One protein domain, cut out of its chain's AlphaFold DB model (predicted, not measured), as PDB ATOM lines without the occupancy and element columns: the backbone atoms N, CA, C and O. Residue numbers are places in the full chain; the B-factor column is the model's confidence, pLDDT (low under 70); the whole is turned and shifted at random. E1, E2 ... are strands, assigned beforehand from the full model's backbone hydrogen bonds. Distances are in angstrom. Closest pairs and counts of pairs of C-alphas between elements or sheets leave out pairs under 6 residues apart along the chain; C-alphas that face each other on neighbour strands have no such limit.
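What this domain is: This is residues 28 to 112 and 151 to 185 of the 194 residues of an uncharacterized protein of Rhodospirillaceae bacterium (UniProt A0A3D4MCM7). The chain is wound in stacked turns as a flattened solenoid, with two sheets face to face as its walls: the larger one, E1 E2 E4 E6 E8 E10 E11, and the smaller one, E3 E5 E7 E9. Residues 28 to 39, with no named element, lie at the end of the stack where E1 and E3 are, and E11 folds back beside E10 at the other end. The printed part has 120 residues, with no named helix and eleven named strands, E1 to E11 in chain order; the larger sheet, in the order given, is mixed and the smaller, in the order given, is all parallel. The class is all strand, though under half of the residues, 52 of 120, are in named elements. The whole is compact, with a radius of gyration of the C-alphas of 13.1 A and spans of 36 by 35 by 19 A.

Where its parts are: In the larger sheet, E1 is residues 40 to 45, 16.1 A long, starting at C-alpha 40 (10.977, -14.695, -7.262), and E2, residues 52 to 59, is the longest strand by residues, at 22.7 A. E4 is residues 74 to 78, 13.3 A; E6 is 94 to 97, E8 158 to 160 and E10 176 to 178. E11, residues 181 to 184, ends at C-alpha 184 (21.870, 0.159, -29.846). In the smaller sheet, E3 is residues 68 to 72, 14.0 A, E5 is 86 to 90, 13.2 A, E7 is 105 to 109, 13.1 A, and E9 is 169 to 172.

How they stand to each other: The larger sheet has edge strands E1 and E11 and is twisted, its C-alphas up to 4.2 A off the best plane. E1 and E2 form an antiparallel hairpin, with N 42 and O 55 at 3.0 A. E2 and E4 are parallel, with N 76 and O 56 at 2.8 A; E4 and E6 are parallel, with N 95 and O 75 at 2.8 A. E6 and E8 are parallel, with N 159 and O 94 at 2.9 A, and so are E8 and E10, with N 177 and O 158 at 2.9 A. E10 and E11 form an antiparallel hairpin, with N 183 and O 176 at 2.8 A. In the smaller sheet, with edge strands E3 and E9, N 71 and O 88 of E3 and E5 are 2.9 A apart, N 89 and O 107 of E5 and E7 2.8 A, and N 106 and O 169 of E7 and E9 2.8 A. The two sheets form a sandwich, two sheets face to face, the facing parts 9.4 A centre to centre and the strands of one at 36 degrees to those of the other. Across it, the closest C-alphas of E6 and E7 are those of Leu 94 and Ala 108, 6.2 A apart.

The domain as a whole: The two C-alphas farthest apart, those of Gly 49 and Pro 65, are 36.5 A apart. Residues 113 to 150 are not printed; C-alphas 112 and 151 are 7.9 A apart across this cut, in the link E7 to E8. Of the links that are printed whole, none is long. Mean pLDDT of the printed part is 90.8; residues 152 and 185 are under 70.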
ATOM      1  N   ILE A  28      22.336 -15.038  -8.976       94.75
ATOM      2  CA  ILE A  28      20.957 -14.599  -8.811       94.75
ATOM      3  C   ILE A  28      20.056 -15.661  -9.436       94.75
ATOM      4  O   ILE A  28      20.322 -16.148 -10.536       94.75
ATOM      5  N   GLY A  29      18.964 -15.980  -8.745       92.94
ATOM      6  CA  GLY A  29      17.971 -16.948  -9.204       92.94
ATOM      7  C   GLY A  29      17.950 -18.233  -8.377       92.94
ATOM      8  O   GLY A  29      18.524 -18.294  -7.287       92.94
ATOM      9  N   PRO A  30      17.275 -19.288  -8.857       88.56
ATOM     10  CA  PRO A  30      16.883 -20.431  -8.028       88.56
ATOM     11  C   PRO A  30      18.067 -21.217  -7.444       88.56
ATOM     12  O   PRO A  30      17.911 -21.886  -6.423       88.56
ATOM     13  N   THR A  31      19.244 -21.130  -8.067       87.56
ATOM     14  CA  THR A  31      20.477 -21.808  -7.640       87.56
ATOM     15  C   THR A  31      21.381 -20.945  -6.759       87.56
ATOM     16  O   THR A  31      22.459 -21.398  -6.386       87.56
ATOM     17  N   ALA A  32      20.976 -19.714  -6.428       91.31
ATOM     18  CA  ALA A  32      21.769 -18.814  -5.601       91.31
ATOM     19  C   ALA A  32      22.015 -19.397  -4.197       91.31
ATOM     20  O   ALA A  32      21.088 -19.855  -3.524       91.31
ATOM     21  N   GLU A  33      23.262 -19.316  -3.724       90.69
ATOM     22  CA  GLU A  33      23.642 -19.732  -2.363       90.69
ATOM     23  C   GLU A  33      23.046 -18.810  -1.292       90.69
ATOM     24  O   GLU A  33      22.743 -19.235  -0.178       90.69
ATOM     25  N   ARG A  34      22.887 -17.528  -1.633       90.81
ATOM     26  CA  ARG A  34      22.334 -16.497  -0.754       90.81
ATOM     27  C   ARG A  34      20.831 -16.410  -0.963       90.81
ATOM     28  O   ARG A  34      20.381 -16.071  -2.058       90.81
ATOM     29  N   ASP A  35      20.063 -16.656   0.094       91.50
ATOM     30  CA  ASP A  35      18.599 -16.665   0.032       91.50
ATOM     31  C   ASP A  35      18.026 -15.342  -0.487       91.50
ATOM     32  O   ASP A  35      17.068 -15.336  -1.258       91.50
ATOM     33  N   GLU A  36      18.650 -14.212  -0.148       93.19
ATOM     34  CA  GLU A  36      18.218 -12.902  -0.620       93.19
ATOM     35  C   GLU A  36      18.418 -12.678  -2.129       93.19
ATOM     36  O   GLU A  36      17.769 -11.801  -2.694       93.19
ATOM     37  N   LEU A  37      19.291 -13.456  -2.786       95.06
ATOM     38  CA  LEU A  37      19.549 -13.376  -4.229       95.06
ATOM     39  C   LEU A  37      18.711 -14.363  -5.049       95.06
ATOM     40  O   LEU A  37      18.720 -14.287  -6.276       95.06
ATOM     41  N   LYS A  38      17.940 -15.250  -4.405       93.75
ATOM     42  CA  LYS A  38      17.058 -16.183  -5.123       93.75
ATOM     43  C   LYS A  38      15.941 -15.475  -5.887       93.75
ATOM     44  O   LYS A  38      15.525 -15.941  -6.943       93.75
ATOM     45  N   GLY A  39      15.485 -14.336  -5.362       92.50
ATOM     46  CA  GLY A  39      14.377 -13.577  -5.937       92.50
ATOM     47  C   GLY A  39      13.081 -14.390  -6.015       92.50
ATOM     48  O   GLY A  39      12.912 -15.409  -5.347       92.50
ATOM     49  N   SER A  40      12.146 -13.921  -6.837       94.12
ATOM     50  CA  SER A  40      10.977 -14.695  -7.262       94.12
ATOM     51  C   SER A  40      11.253 -15.259  -8.650       94.12
ATOM     52  O   SER A  40      11.650 -14.503  -9.530       94.12
ATOM     53  N   THR A  41      11.084 -16.567  -8.843       90.94
ATOM     54  CA  THR A  41      11.343 -17.224 -10.131       90.94
ATOM     55  C   THR A  41      10.061 -17.815 -10.696       90.94
ATOM     56  O   THR A  41       9.305 -18.464  -9.974       90.94
ATOM     57  N   LEU A  42       9.860 -17.646 -11.997       92.50
ATOM     58  CA  LEU A  42       8.832 -18.331 -12.776       92.50
ATOM     59  C   LEU A  42       9.435 -18.879 -14.073       92.50
ATOM     60  O   LEU A  42      10.521 -18.466 -14.475       92.50
ATOM     61  N   GLN A  43       8.764 -19.848 -14.689       88.62
ATOM     62  CA  GLN A  43       9.152 -20.385 -15.994       88.62
ATOM     63  C   GLN A  43       8.302 -19.716 -17.063       88.62
ATOM     64  O   GLN A  43       7.074 -19.784 -17.004       88.62
ATOM     65  N   GLU A  44       8.948 -19.087 -18.035       84.62
ATOM     66  CA  GLU A  44       8.262 -18.457 -19.156       84.62
ATOM     67  C   GLU A  44       9.078 -18.558 -20.438       84.62
ATOM     68  O   GLU A  44      10.272 -18.854 -20.434       84.62
ATOM     69  N   GLN A  45       8.403 -18.348 -21.559       81.56
ATOM     70  CA  GLN A  45       9.060 -18.255 -22.848       81.56
ATOM     71  C   GLN A  45       9.633 -16.846 -22.988       81.56
ATOM     72  O   GLN A  45       8.891 -15.902 -23.233       81.56
ATOM     73  N   VAL A  46      10.944 -16.735 -22.789       75.88
ATOM     74  CA  VAL A  46      11.672 -15.461 -22.856       75.88
ATOM     75  C   VAL A  46      11.781 -14.973 -24.293       75.88
ATOM     76  O   VAL A  46      11.520 -13.815 -24.559       75.88
ATOM     77  N   PHE A  47      12.120 -15.879 -25.211       76.81
ATOM     78  CA  PHE A  47      12.293 -15.561 -26.623       76.81
ATOM     79  C   PHE A  47      11.141 -16.127 -27.447       76.81
ATOM     80  O   PHE A  47      10.755 -17.286 -27.251       76.81
ATOM     81  N   THR A  48      10.640 -15.373 -28.426       73.62
ATOM     82  CA  THR A  48       9.606 -15.870 -29.351       73.62
ATOM     83  C   THR A  48      10.086 -17.150 -30.056       73.62
ATOM     84  O   THR A  48      11.110 -17.168 -30.736       73.62
ATOM     85  N   GLY A  49       9.372 -18.267 -29.858       71.31
ATOM     86  CA  GLY A  49       9.761 -19.586 -30.389       71.31
ATOM     87  C   GLY A  49      10.923 -20.274 -29.650       71.31
ATOM     88  O   GLY A  49      11.327 -21.375 -30.027       71.31
ATOM     89  N   GLY A  50      11.451 -19.661 -28.588       75.56
ATOM     90  CA  GLY A  50      12.480 -20.218 -27.713       75.56
ATOM     91  C   GLY A  50      11.936 -21.182 -26.649       75.56
ATOM     92  O   GLY A  50      10.720 -21.340 -26.506       75.56
ATOM     93  N   PRO A  51      12.819 -21.872 -25.903       80.81
ATOM     94  CA  PRO A  51      12.413 -22.739 -24.799       80.81
ATOM     95  C   PRO A  51      11.829 -21.925 -23.635       80.81
ATOM     96  O   PRO A  51      12.102 -20.732 -23.504       80.81
ATOM     97  N   GLN A  52      11.078 -22.585 -22.747       84.31
ATOM     98  CA  GLN A  52      10.798 -21.996 -21.437       84.31
ATOM     99  C   GLN A  52      12.092 -21.904 -20.629       84.31
ATOM    100  O   GLN A  52      12.879 -22.855 -20.583       84.31
ATOM    101  N   GLN A  53      12.314 -20.750 -20.015       85.19
ATOM    102  CA  GLN A  53      13.474 -20.452 -19.195       85.19
ATOM    103  C   GLN A  53      13.034 -19.776 -17.899       85.19
ATOM    104  O   GLN A  53      11.936 -19.227 -17.786       85.19
ATOM    105  N   ALA A  54      13.921 -19.816 -16.907       88.44
ATOM    106  CA  ALA A  54      13.702 -19.104 -15.664       88.44
ATOM    107  C   ALA A  54      13.705 -17.590 -15.923       88.44
ATOM    108  O   ALA A  54      14.662 -17.058 -16.486       88.44
ATOM    109  N   HIS A  55      12.667 -16.909 -15.452       93.56
ATOM    110  CA  HIS A  55      12.660 -15.471 -15.242       93.56
ATOM    111  C   HIS A  55      12.744 -15.217 -13.741       93.56
ATOM    112  O   HIS A  55      11.837 -15.573 -12.987       93.56
ATOM    113  N   THR A  56      13.828 -14.581 -13.306       96.19
ATOM    114  CA  THR A  56      14.016 -14.163 -11.915       96.19
ATOM    115  C   THR A  56      13.686 -12.685 -11.751       96.19
ATOM    116  O   THR A  56      14.214 -11.846 -12.470       96.19
ATOM    117  N   THR A  57      12.854 -12.338 -10.776       97.38
ATOM    118  CA  THR A  57      12.657 -10.958 -10.320       97.38
ATOM    119  C   THR A  57      13.367 -10.754  -8.987       97.38
ATOM    120  O   THR A  57      13.094 -11.463  -8.015       97.38
ATOM    121  N   LEU A  58      14.264  -9.772  -8.916       97.81
ATOM    122  CA  LEU A  58      15.065  -9.463  -7.733       97.81
ATOM    123  C   LEU A  58      14.957  -7.977  -7.369       97.81
ATOM    124  O   LEU A  58      15.032  -7.104  -8.226       97.81
ATOM    125  N   SER A  59      14.850  -7.663  -6.079       98.00
ATOM    126  CA  SER A  59      14.941  -6.271  -5.626       98.00
ATOM    127  C   SER A  59      16.391  -5.780  -5.610       98.00
ATOM    128  O   SER A  59      17.263  -6.412  -5.009       98.00
ATOM    129  N   ALA A  60      16.631  -4.594  -6.171       96.81
ATOM    130  CA  ALA A  60      17.947  -3.960  -6.217       96.81
ATOM    131  C   ALA A  60      18.555  -3.701  -4.825       96.81
ATOM    132  O   ALA A  60      19.770  -3.585  -4.701       96.81
ATOM    133  N   ARG A  61      17.742  -3.678  -3.757       96.62
ATOM    134  CA  ARG A  61      18.208  -3.503  -2.367       96.62
ATOM    135  C   ARG A  61      19.189  -4.584  -1.900       96.62
ATOM    136  O   ARG A  61      19.890  -4.388  -0.913       96.62
ATOM    137  N   PHE A  62      19.195  -5.738  -2.568       96.00
ATOM    138  CA  PHE A  62      20.103  -6.848  -2.273       96.00
ATOM    139  C   PHE A  62      21.429  -6.752  -3.040       96.00
ATOM    140  O   PHE A  62      22.383  -7.481  -2.740       96.00
ATOM    141  N   LEU A  63      21.509  -5.825  -3.998       95.94
ATOM    142  CA  LEU A  63      22.722  -5.504  -4.727       95.94
ATOM    143  C   LEU A  63      23.586  -4.554  -3.895       95.94
ATOM    144  O   LEU A  63      23.095  -3.616  -3.268       95.94
ATOM    145  N   LYS A  64      24.895  -4.791  -3.893       95.44
ATOM    146  CA  LYS A  64      25.880  -3.985  -3.172       95.44
ATOM    147  C   LYS A  64      26.813  -3.292  -4.171       95.44
ATOM    148  O   LYS A  64      27.214  -3.926  -5.150       95.44
ATOM    149  N   PRO A  65      27.214  -2.032  -3.918       95.94
ATOM    150  CA  PRO A  65      28.185  -1.341  -4.758       95.94
ATOM    151  C   PRO A  65      29.485  -2.132  -4.938       95.94
ATOM    152  O   PRO A  65      29.996  -2.736  -3.994       95.94
ATOM    153  N   GLY A  66      30.036  -2.110  -6.152       94.12
ATOM    154  CA  GLY A  66      31.311  -2.767  -6.476       94.12
ATOM    155  C   GLY A  66      31.274  -4.298  -6.539       94.12
ATOM    156  O   GLY A  66      32.319  -4.908  -6.765       94.12
ATOM    157  N   GLN A  67      30.108  -4.921  -6.352       94.62
ATOM    158  CA  GLN A  67      29.947  -6.371  -6.459       94.62
ATOM    159  C   GLN A  67      29.609  -6.813  -7.884       94.62
ATOM    160  O   GLN A  67      29.135  -6.032  -8.713       94.62
ATOM    161  N   ARG A  68      29.878  -8.089  -8.163       95.50
ATOM    162  CA  ARG A  68      29.547  -8.748  -9.430       95.50
ATOM    163  C   ARG A  68      28.477  -9.792  -9.183       95.50
ATOM    164  O   ARG A  68      28.594 -10.509  -8.198       95.50
ATOM    165  N   TYR A  69      27.500  -9.865 -10.072       95.94
ATOM    166  CA  TYR A  69      26.362 -10.767 -10.007       95.94
ATOM    167  C   TYR A  69      26.181 -11.487 -11.336       95.94
ATOM    168  O   TYR A  69      26.409 -10.898 -12.399       95.94
ATOM    169  N   TYR A  70      25.738 -12.735 -11.261       95.38
ATOM    170  CA  TYR A  70      25.536 -13.598 -12.418       95.38
ATOM    171  C   TYR A  70      24.122 -14.166 -12.396       95.38
ATOM    172  O   TYR A  70      23.622 -14.523 -11.337       95.38
ATOM    173  N   ALA A  71      23.456 -14.231 -13.543       95.06
ATOM    174  CA  ALA A  71      22.131 -14.830 -13.663       95.06
ATOM    175  C   ALA A  71      22.029 -15.663 -14.943       95.06
ATOM    176  O   ALA A  71      22.746 -15.419 -15.914       95.06
ATOM    177  N   GLN A  72      21.121 -16.635 -14.935       92.50
ATOM    178  CA  GLN A  72      20.762 -17.451 -16.095       92.50
ATOM    179  C   GLN A  72      19.308 -17.181 -16.479       92.50
ATOM    180  O   GLN A  72      18.465 -17.020 -15.595       92.50
ATOM    181  N   GLY A  73      19.009 -17.202 -17.778       90.88
ATOM    182  CA  GLY A  73      17.675 -16.863 -18.275       90.88
ATOM    183  C   GLY A  73      17.388 -15.375 -18.106       90.88
ATOM    184  O   GLY A  73      18.308 -14.564 -18.165       90.88
ATOM    185  N   SER A  74      16.128 -15.003 -17.907       92.69
ATOM    186  CA  SER A  74      15.744 -13.595 -17.786       92.69
ATOM    187  C   SER A  74      15.851 -13.076 -16.363       92.69
ATOM    188  O   SER A  74      15.565 -13.778 -15.390       92.69
ATOM    189  N   LEU A  75      16.231 -11.809 -16.242       96.56
ATOM    190  CA  LEU A  75      16.359 -11.121 -14.968       96.56
ATOM    191  C   LEU A  75      15.633  -9.777 -15.005       96.56
ATOM    192  O   LEU A  75      15.993  -8.891 -15.775       96.56
ATOM    193  N   THR A  76      14.681  -9.590 -14.094       97.56
ATOM    194  CA  THR A  76      14.120  -8.279 -13.763       97.56
ATOM    195  C   THR A  76      14.684  -7.790 -12.435       97.56
ATOM    196  O   THR A  76      14.530  -8.441 -11.402       97.56
ATOM    197  N   ILE A  77      15.300  -6.610 -12.439       98.31
ATOM    198  CA  ILE A  77      15.706  -5.903 -11.228       98.31
ATOM    199  C   ILE A  77      14.703  -4.799 -10.901       98.31
ATOM    200  O   ILE A  77      14.501  -3.878 -11.689       98.31
ATOM    201  N   GLU A  78      14.121  -4.863  -9.709       98.50
ATOM    202  CA  GLU A  78      13.215  -3.851  -9.166       98.50
ATOM    203  C   GLU A  78      13.999  -2.836  -8.322       98.50
ATOM    204  O   GLU A  78      14.420  -3.138  -7.198       98.50
ATOM    205  N   GLY A  79      14.191  -1.629  -8.861       98.19
ATOM    206  CA  GLY A  79      14.899  -0.522  -8.215       98.19
ATOM    207  C   GLY A  79      16.235  -0.148  -8.864       98.19
ATOM    208  O   GLY A  79      16.607  -0.635  -9.932       98.19
ATOM    209  N   ASP A  80      16.954   0.759  -8.202       98.44
ATOM    210  CA  ASP A  80      18.165   1.385  -8.737       98.44
ATOM    211  C   ASP A  80      19.407   0.498  -8.570       98.44
ATOM    212  O   ASP A  80      19.732   0.057  -7.468       98.44
ATOM    213  N   ILE A  81      20.152   0.295  -9.660       98.12
ATOM    214  CA  ILE A  81      21.419  -0.443  -9.643       98.12
ATOM    215  C   ILE A  81      22.494   0.409  -8.956       98.12
ATOM    216  O   ILE A  81      22.781   1.516  -9.432       98.12
ATOM    217  N   PRO A  82      23.150  -0.093  -7.894       98.06
ATOM    218  CA  PRO A  82      24.195   0.654  -7.205       98.06
ATOM    219  C   PRO A  82      25.417   0.913  -8.095       98.06
ATOM    220  O   PRO A  82      25.684   0.188  -9.057       98.06
ATOM    221  N   GLU A  83      26.215   1.920  -7.745       96.25
ATOM    222  CA  GLU A  83      27.451   2.226  -8.470       96.25
ATOM    223  C   GLU A  83      28.449   1.054  -8.487       96.25
ATOM    224  O   GLU A  83      28.518   0.245  -7.561       96.25
ATOM    225  N   LYS A  84      29.243   0.966  -9.561       95.94
ATOM    226  CA  LYS A  84      30.288  -0.053  -9.781       95.94
ATOM    227  C   LYS A  84      29.793  -1.506  -9.744       95.94
ATOM    228  O   LYS A  84      30.616  -2.418  -9.752       95.94
ATOM    229  N   THR A  85      28.482  -1.728  -9.726       96.69
ATOM    230  CA  THR A  85      27.878  -3.062  -9.776       96.69
ATOM    231  C   THR A  85      28.045  -3.653 -11.169       96.69
ATOM    232  O   THR A  85      27.839  -2.958 -12.163       96.69
ATOM    233  N   SER A  86      28.408  -4.929 -11.254       96.69
ATOM    234  CA  SER A  86      28.431  -5.682 -12.509       96.69
ATOM    235  C   SER A  86      27.332  -6.733 -12.484       96.69
ATOM    236  O   SER A  86      27.282  -7.512 -11.539       96.69
ATOM    237  N   ILE A  87      26.484  -6.780 -13.503       97.31
ATOM    238  CA  ILE A  87      25.470  -7.823 -13.684       97.31
ATOM    239  C   ILE A  87      25.716  -8.465 -15.039       97.31
ATOM    240  O   ILE A  87      25.778  -7.761 -16.047       97.31
ATOM    241  N   THR A  88      25.859  -9.785 -15.050       96.19
ATOM    242  CA  THR A  88      25.974 -10.578 -16.271       96.19
ATOM    243  C   THR A  88      24.840 -11.585 -16.319       96.19
ATOM    244  O   THR A  88      24.729 -12.441 -15.442       96.19
ATOM    245  N   VAL A  89      24.017 -11.488 -17.354       94.94
ATOM    246  CA  VAL A  89      22.918 -12.408 -17.632       94.94
ATOM    247  C   VAL A  89      23.311 -13.298 -18.802       94.94
ATOM    248  O   VAL A  89      23.714 -12.807 -19.857       94.94
ATOM    249  N   GLN A  90      23.222 -14.611 -18.617       91.69
ATOM    250  CA  GLN A  90      23.503 -15.594 -19.657       91.69
ATOM    251  C   GLN A  90      22.214 -16.221 -20.176       91.69
ATOM    252  O   GLN A  90      21.347 -16.620 -19.400       91.69
ATOM    253  N   HIS A  91      22.134 -16.374 -21.497       88.00
ATOM    254  CA  HIS A  91      21.027 -17.034 -22.188       88.00
ATOM    255  C   HIS A  91      19.661 -16.390 -21.919       88.00
ATOM    256  O   HIS A  91      18.668 -17.107 -21.804       88.00
ATOM    257  N   GLY A  92      19.608 -15.065 -21.803       89.06
ATOM    258  CA  GLY A  92      18.378 -14.350 -21.489       89.06
ATOM    259  C   GLY A  92      18.549 -12.840 -21.502       89.06
ATOM    260  O   GLY A  92      19.590 -12.322 -21.918       89.06
ATOM    261  N   GLU A  93      17.509 -12.154 -21.047       92.19
ATOM    262  CA  GLU A  93      17.397 -10.702 -21.103       92.19
ATOM    263  C   GLU A  93      17.504 -10.059 -19.720       92.19
ATOM    264  O   GLU A  93      17.243 -10.682 -18.687       92.19
ATOM    265  N   LEU A  94      17.860  -8.777 -19.696       95.88
ATOM    266  CA  LEU A  94      17.955  -7.986 -18.479       95.88
ATOM    267  C   LEU A  94      17.011  -6.787 -18.527       95.88
ATOM    268  O   LEU A  94      17.234  -5.831 -19.266       95.88
ATOM    269  N   THR A  95      16.024  -6.775 -17.638       97.12
ATOM    270  CA  THR A  95      15.182  -5.606 -17.381       97.12
ATOM    271  C   THR A  95      15.558  -4.957 -16.053       97.12
ATOM    272  O   THR A  95      15.584  -5.598 -15.009       97.12
ATOM    273  N   VAL A  96      15.802  -3.650 -16.058       98.12
ATOM    274  CA  VAL A  96      16.024  -2.837 -14.859       98.12
ATOM    275  C   VAL A  96      14.892  -1.828 -14.732       98.12
ATOM    276  O   VAL A  96      14.799  -0.868 -15.505       98.12
ATOM    277  N   LYS A  97      14.047  -2.011 -13.717       98.19
ATOM    278  CA  LYS A  97      12.985  -1.072 -13.350       98.19
ATOM    279  C   LYS A  97      13.511  -0.016 -12.379       98.19
ATOM    280  O   LYS A  97      13.142   0.023 -11.208       98.19
ATOM    281  N   GLY A  98      14.415   0.821 -12.874       97.06
ATOM    282  CA  GLY A  98      15.092   1.839 -12.080       97.06
ATOM    283  C   GLY A  98      16.240   2.504 -12.830       97.06
ATOM    284  O   GLY A  98      16.383   2.370 -14.046       97.06
ATOM    285  N   ASN A  99      17.047   3.261 -12.097       97.75
ATOM    286  CA  ASN A  99      18.246   3.914 -12.606       97.75
ATOM    287  C   ASN A  99      19.453   2.966 -12.588       97.75
ATOM    288  O   ASN A  99      19.533   2.042 -11.783       97.75
ATOM    289  N   VAL A 100      20.445   3.247 -13.434       97.44
ATOM    290  CA  VAL A 100      21.735   2.547 -13.444       97.44
ATOM    291  C   VAL A 100      22.825   3.475 -12.923       97.44
ATOM    292  O   VAL A 100      23.086   4.535 -13.500       97.44
ATOM    293  N   GLY A 101      23.453   3.069 -11.819       95.62
ATOM    294  CA  GLY A 101      24.463   3.842 -11.108       95.62
ATOM    295  C   GLY A 101      25.763   4.073 -11.882       95.62
ATOM    296  O   GLY A 101      26.048   3.484 -12.927       95.62
ATOM    297  N   LYS A 102      26.596   4.959 -11.333       96.62
ATOM    298  CA  LYS A 102      27.910   5.315 -11.878       96.62
ATOM    299  C   LYS A 102      28.802   4.080 -12.033       96.62
ATOM    300  O   LYS A 102      28.902   3.280 -11.113       96.62
ATOM    301  N   GLU A 103      29.485   3.948 -13.175       94.44
ATOM    302  CA  GLU A 103      30.441   2.854 -13.459       94.44
ATOM    303  C   GLU A 103      29.858   1.432 -13.355       94.44
ATOM    304  O   GLU A 103      30.614   0.453 -13.350       94.44
ATOM    305  N   ALA A 104      28.530   1.297 -13.286       96.25
ATOM    306  CA  ALA A 104      27.876   0.001 -13.345       96.25
ATOM    307  C   ALA A 104      28.062  -0.629 -14.735       96.25
ATOM    308  O   ALA A 104      28.208   0.071 -15.741       96.25
ATOM    309  N   ARG A 105      28.087  -1.959 -14.783       96.50
ATOM    310  CA  ARG A 105      28.253  -2.750 -16.004       96.50
ATOM    311  C   ARG A 105      27.113  -3.748 -16.106       96.50
ATOM    312  O   ARG A 105      26.957  -4.569 -15.211       96.50
ATOM    313  N   LEU A 106      26.337  -3.669 -17.175       96.25
ATOM    314  CA  LEU A 106      25.246  -4.588 -17.467       96.25
ATOM    315  C   LEU A 106      25.582  -5.334 -18.756       96.25
ATOM    316  O   LEU A 106      25.838  -4.697 -19.776       96.25
ATOM    317  N   ASP A 107      25.606  -6.658 -18.695       94.75
ATOM    318  CA  ASP A 107      25.863  -7.519 -19.845       94.75
ATOM    319  C   ASP A 107      24.753  -8.565 -19.965       94.75
ATOM    320  O   ASP A 107      24.423  -9.220 -18.974       94.75
ATOM    321  N   ALA A 108      24.165  -8.689 -21.154       93.06
ATOM    322  CA  ALA A 108      23.159  -9.702 -21.457       93.06
ATOM    323  C   ALA A 108      23.573 -10.480 -22.708       93.06
ATOM    324  O   ALA A 108      23.565  -9.956 -23.828       93.06
ATOM    325  N   ALA A 109      23.936 -11.743 -22.506       89.50
ATOM    326  CA  ALA A 109      24.333 -12.660 -23.558       89.50
ATOM    327  C   ALA A 109      23.108 -13.415 -24.090       89.50
ATOM    328  O   ALA A 109      22.721 -14.459 -23.555       89.50
ATOM    329  N   ILE A 110      22.516 -12.890 -25.163       87.25
ATOM    330  CA  ILE A 110      21.434 -13.572 -25.877       87.25
ATOM    331  C   ILE A 110      21.960 -14.767 -26.695       87.25
ATOM    332  O   ILE A 110      23.106 -14.743 -27.154       87.25
ATOM    333  N   PRO A 111      21.155 -15.825 -26.900       84.00
ATOM    334  CA  PRO A 111      21.557 -16.988 -27.691       84.00
ATOM    335  C   PRO A 111      21.798 -16.660 -29.174       84.00
ATOM    336  O   PRO A 111      20.958 -16.049 -29.836       84.00
ATOM    337  N   LEU A 112      22.932 -17.123 -29.711       83.25
ATOM    338  CA  LEU A 112      23.401 -16.832 -31.074       83.25
ATOM    339  C   LEU A 112      23.399 -18.084 -31.954       83.25
ATOM    340  O   LEU A 112      23.634 -19.186 -31.454       83.25
ATOM    341  N   TYR A 151      17.015 -16.651 -31.894       77.06
ATOM    342  CA  TYR A 151      15.594 -16.368 -31.816       77.06
ATOM    343  C   TYR A 151      15.341 -14.977 -32.391       77.06
ATOM    344  O   TYR A 151      16.139 -14.066 -32.167       77.06
ATOM    345  N   ASP A 152      14.269 -14.839 -33.164       68.62
ATOM    346  CA  ASP A 152      13.823 -13.547 -33.677       68.62
ATOM    347  C   ASP A 152      13.004 -12.874 -32.577       68.62
ATOM    348  O   ASP A 152      11.807 -13.130 -32.433       68.62
ATOM    349  N   ASP A 153      13.699 -12.130 -31.717       70.06
ATOM    350  CA  ASP A 153      13.075 -11.409 -30.621       70.06
ATOM    351  C   ASP A 153      12.952  -9.921 -30.943       70.06
ATOM    352  O   ASP A 153      13.920  -9.264 -31.340       70.06
ATOM    353  N   ALA A 154      11.735  -9.411 -30.778       70.38
ATOM    354  CA  ALA A 154      11.441  -7.994 -30.902       70.38
ATOM    355  C   ALA A 154      11.777  -7.236 -29.611       70.38
ATOM    356  O   ALA A 154      11.947  -6.012 -29.656       70.38
ATOM    357  N   ASP A 155      11.860  -7.934 -28.475       81.62
ATOM    358  CA  ASP A 155      12.221  -7.330 -27.207       81.62
ATOM    359  C   ASP A 155      13.734  -7.017 -27.127       81.62
ATOM    360  O   ASP A 155      14.586  -7.663 -27.745       81.62
ATOM    361  N   PRO A 156      14.105  -5.928 -26.433       86.25
ATOM    362  CA  PRO A 156      15.491  -5.557 -26.234       86.25
ATOM    363  C   PRO A 156      16.133  -6.430 -25.155       86.25
ATOM    364  O   PRO A 156      15.704  -6.436 -24.002       86.25
ATOM    365  N   ALA A 157      17.278  -7.019 -25.495       90.62
ATOM    366  CA  ALA A 157      18.095  -7.815 -24.585       90.62
ATOM    367  C   ALA A 157      18.474  -7.093 -23.279       90.62
ATOM    368  O   ALA A 157      18.679  -7.737 -22.248       90.62
ATOM    369  N   ILE A 158      18.603  -5.759 -23.311       93.81
ATOM    370  CA  ILE A 158      18.700  -4.936 -22.102       93.81
ATOM    371  C   ILE A 158      17.680  -3.801 -22.166       93.81
ATOM    372  O   ILE A 158      17.767  -2.936 -23.039       93.81
ATOM    373  N   ARG A 159      16.792  -3.733 -21.171       95.75
ATOM    374  CA  ARG A 159      15.820  -2.648 -20.986       95.75
ATOM    375  C   ARG A 159      16.040  -1.941 -19.654       95.75
ATOM    376  O   ARG A 159      15.989  -2.562 -18.598       95.75
ATOM    377  N   VAL A 160      16.225  -0.623 -19.673       96.62
ATOM    378  CA  VAL A 160      16.310   0.214 -18.465       96.62
ATOM    379  C   VAL A 160      15.194   1.251 -18.487       96.62
ATOM    380  O   VAL A 160      15.169   2.120 -19.357       96.62
ATOM    381  N   THR A 161      14.279   1.208 -17.519       97.06
ATOM    382  CA  THR A 161      13.145   2.151 -17.486       97.06
ATOM    383  C   THR A 161      13.527   3.526 -16.929       97.06
ATOM    384  O   THR A 161      12.940   4.537 -17.319       97.06
ATOM    385  N   GLY A 162      14.521   3.588 -16.035       94.75
ATOM    386  CA  GLY A 162      15.069   4.824 -15.474       94.75
ATOM    387  C   GLY A 162      16.277   5.355 -16.248       94.75
ATOM    388  O   GLY A 162      16.513   5.020 -17.404       94.75
ATOM    389  N   ARG A 163      17.064   6.240 -15.629       94.38
ATOM    390  CA  ARG A 163      18.256   6.835 -16.260       94.38
ATOM    391  C   ARG A 163      19.478   5.943 -16.083       94.38
ATOM    392  O   ARG A 163      19.750   5.498 -14.974       94.38
ATOM    393  N   ALA A 164      20.284   5.805 -17.129       93.12
ATOM    394  CA  ALA A 164      21.640   5.286 -17.006       93.12
ATOM    395  C   ALA A 164      22.638   6.429 -16.780       93.12
ATOM    396  O   ALA A 164      22.612   7.442 -17.483       93.12
ATOM    397  N   HIS A 165      23.517   6.288 -15.786       95.69
ATOM    398  CA  HIS A 165      24.604   7.240 -15.586       95.69
ATOM    399  C   HIS A 165      25.543   7.248 -16.802       95.69
ATOM    400  O   HIS A 165      25.829   6.204 -17.377       95.69
ATOM    401  N   LYS A 166      26.119   8.407 -17.141       90.88
ATOM    402  CA  LYS A 166      26.995   8.591 -18.322       90.88
ATOM    403  C   LYS A 166      28.237   7.687 -18.383       90.88
ATOM    404  O   LYS A 166      28.868   7.587 -19.423       90.88
ATOM    405  N   THR A 167      28.635   7.098 -17.255       90.62
ATOM    406  CA  THR A 167      29.784   6.176 -17.161       90.62
ATOM    407  C   THR A 167      29.369   4.712 -17.016       90.62
ATOM    408  O   THR A 167      30.238   3.853 -16.862       90.62
ATOM    409  N   ALA A 168      28.065   4.427 -16.998       92.00
ATOM    410  CA  ALA A 168      27.567   3.063 -17.023       92.00
ATOM    411  C   ALA A 168      27.870   2.430 -18.387       92.00
ATOM    412  O   ALA A 168      27.882   3.113 -19.411       92.00
ATOM    413  N   LYS A 169      28.132   1.126 -18.392       93.44
ATOM    414  CA  LYS A 169      28.381   0.351 -19.609       93.44
ATOM    415  C   LYS A 169      27.292  -0.698 -19.753       93.44
ATOM    416  O   LYS A 169      27.076  -1.469 -18.824       93.44
ATOM    417  N   LEU A 170      26.616  -0.700 -20.892       92.69
ATOM    418  CA  LEU A 170      25.600  -1.683 -21.248       92.69
ATOM    419  C   LEU A 170      26.105  -2.413 -22.494       92.69
ATOM    420  O   LEU A 170      26.601  -1.760 -23.412       92.69
ATOM    421  N   SER A 171      26.042  -3.739 -22.493       90.69
ATOM    422  CA  SER A 171      26.615  -4.591 -23.536       90.69
ATOM    423  C   SER A 171      25.680  -5.754 -23.835       90.69
ATOM    424  O   SER A 171      25.284  -6.495 -22.941       90.69
ATOM    425  N   SER A 172      25.312  -5.908 -25.099       88.94
ATOM    426  CA  SER A 172      24.586  -7.072 -25.594       88.94
ATOM    427  C   SER A 172      24.775  -7.186 -27.102       88.94
ATOM    428  O   SER A 172      25.129  -6.211 -27.770       88.94
ATOM    429  N   ALA A 173      24.533  -8.380 -27.634       82.50
ATOM    430  CA  ALA A 173      24.338  -8.580 -29.064       82.50
ATOM    431  C   ALA A 173      22.943  -8.121 -29.536       82.50
ATOM    432  O   ALA A 173      22.782  -7.740 -30.695       82.50
ATOM    433  N   GLY A 174      21.947  -8.147 -28.642       81.94
ATOM    434  CA  GLY A 174      20.591  -7.682 -28.920       81.94
ATOM    435  C   GLY A 174      20.446  -6.169 -28.785       81.94
ATOM    436  O   GLY A 174      21.418  -5.444 -28.550       81.94
ATOM    437  N   ALA A 175      19.216  -5.681 -28.945       87.56
ATOM    438  CA  ALA A 175      18.928  -4.264 -28.776       87.56
ATOM    439  C   ALA A 175      19.075  -3.825 -27.307       87.56
ATOM    440  O   ALA A 175      18.802  -4.585 -26.377       87.56
ATOM    441  N   ILE A 176      19.498  -2.575 -27.104       90.06
ATOM    442  CA  ILE A 176      19.602  -1.951 -25.779       90.06
ATOM    443  C   ILE A 176      18.699  -0.724 -25.749       90.06
ATOM    444  O   ILE A 176      18.861   0.193 -26.557       90.06
ATOM    445  N   GLU A 177      17.787  -0.683 -24.785       92.81
ATOM    446  CA  GLU A 177      16.816   0.390 -24.603       92.81
ATOM    447  C   GLU A 177      16.987   1.064 -23.236       92.81
ATOM    448  O   GLU A 177      17.067   0.407 -22.197       92.81
ATOM    449  N   VAL A 178      17.012   2.398 -23.225       92.56
ATOM    450  CA  VAL A 178      17.026   3.206 -22.000       92.56
ATOM    451  C   VAL A 178      15.947   4.281 -22.107       92.56
ATOM    452  O   VAL A 178      15.995   5.131 -22.994       92.56
ATOM    453  N   ARG A 179      14.974   4.268 -21.188       92.69
ATOM    454  CA  ARG A 179      13.823   5.196 -21.147       92.69
ATOM    455  C   ARG A 179      13.024   5.236 -22.455       92.69
ATOM    456  O   ARG A 179      12.696   6.322 -22.932       92.69
ATOM    457  N   GLY A 180      12.754   4.083 -23.068       85.88
ATOM    458  CA  GLY A 180      12.046   4.022 -24.351       85.88
ATOM    459  C   GLY A 180      12.879   4.462 -25.556       85.88
ATOM    460  O   GLY A 180      12.357   4.522 -26.663       85.88
ATOM    461  N   THR A 181      14.160   4.804 -25.370       85.38
ATOM    462  CA  THR A 181      15.072   5.155 -26.466       85.38
ATOM    463  C   THR A 181      16.021   3.993 -26.734       85.38
ATOM    464  O   THR A 181      16.800   3.612 -25.857       85.38
ATOM    465  N   THR A 182      15.992   3.451 -27.949       85.56
ATOM    466  CA  THR A 182      16.940   2.426 -28.401       85.56
ATOM    467  C   THR A 182      18.317   3.059 -28.611       85.56
ATOM    468  O   THR A 182      18.500   3.880 -29.506       85.56
ATOM    469  N   LEU A 183      19.287   2.697 -27.769       79.50
ATOM    470  CA  LEU A 183      20.668   3.186 -27.852       79.50
ATOM    471  C   LEU A 183      21.505   2.380 -28.844       79.50
ATOM    472  O   LEU A 183      22.383   2.926 -29.508       79.50
ATOM    473  N   GLN A 184      21.231   1.082 -28.924       71.75
ATOM    474  CA  GLN A 184      21.870   0.159 -29.846       71.75
ATOM    475  C   GLN A 184      20.757  -0.657 -30.513       71.75
ATOM    476  O   GLN A 184      20.057  -1.382 -29.800       71.75
ATOM    477  N   PRO A 185      20.545  -0.540 -31.837       60.38
ATOM    478  CA  PRO A 185      19.744  -1.524 -32.559       60.38
ATOM    479  C   PRO A 185      20.493  -2.865 -32.542       60.38
ATOM    480  O   PRO A 185      21.722  -2.856 -32.505       60.38
TER     481      PRO A 185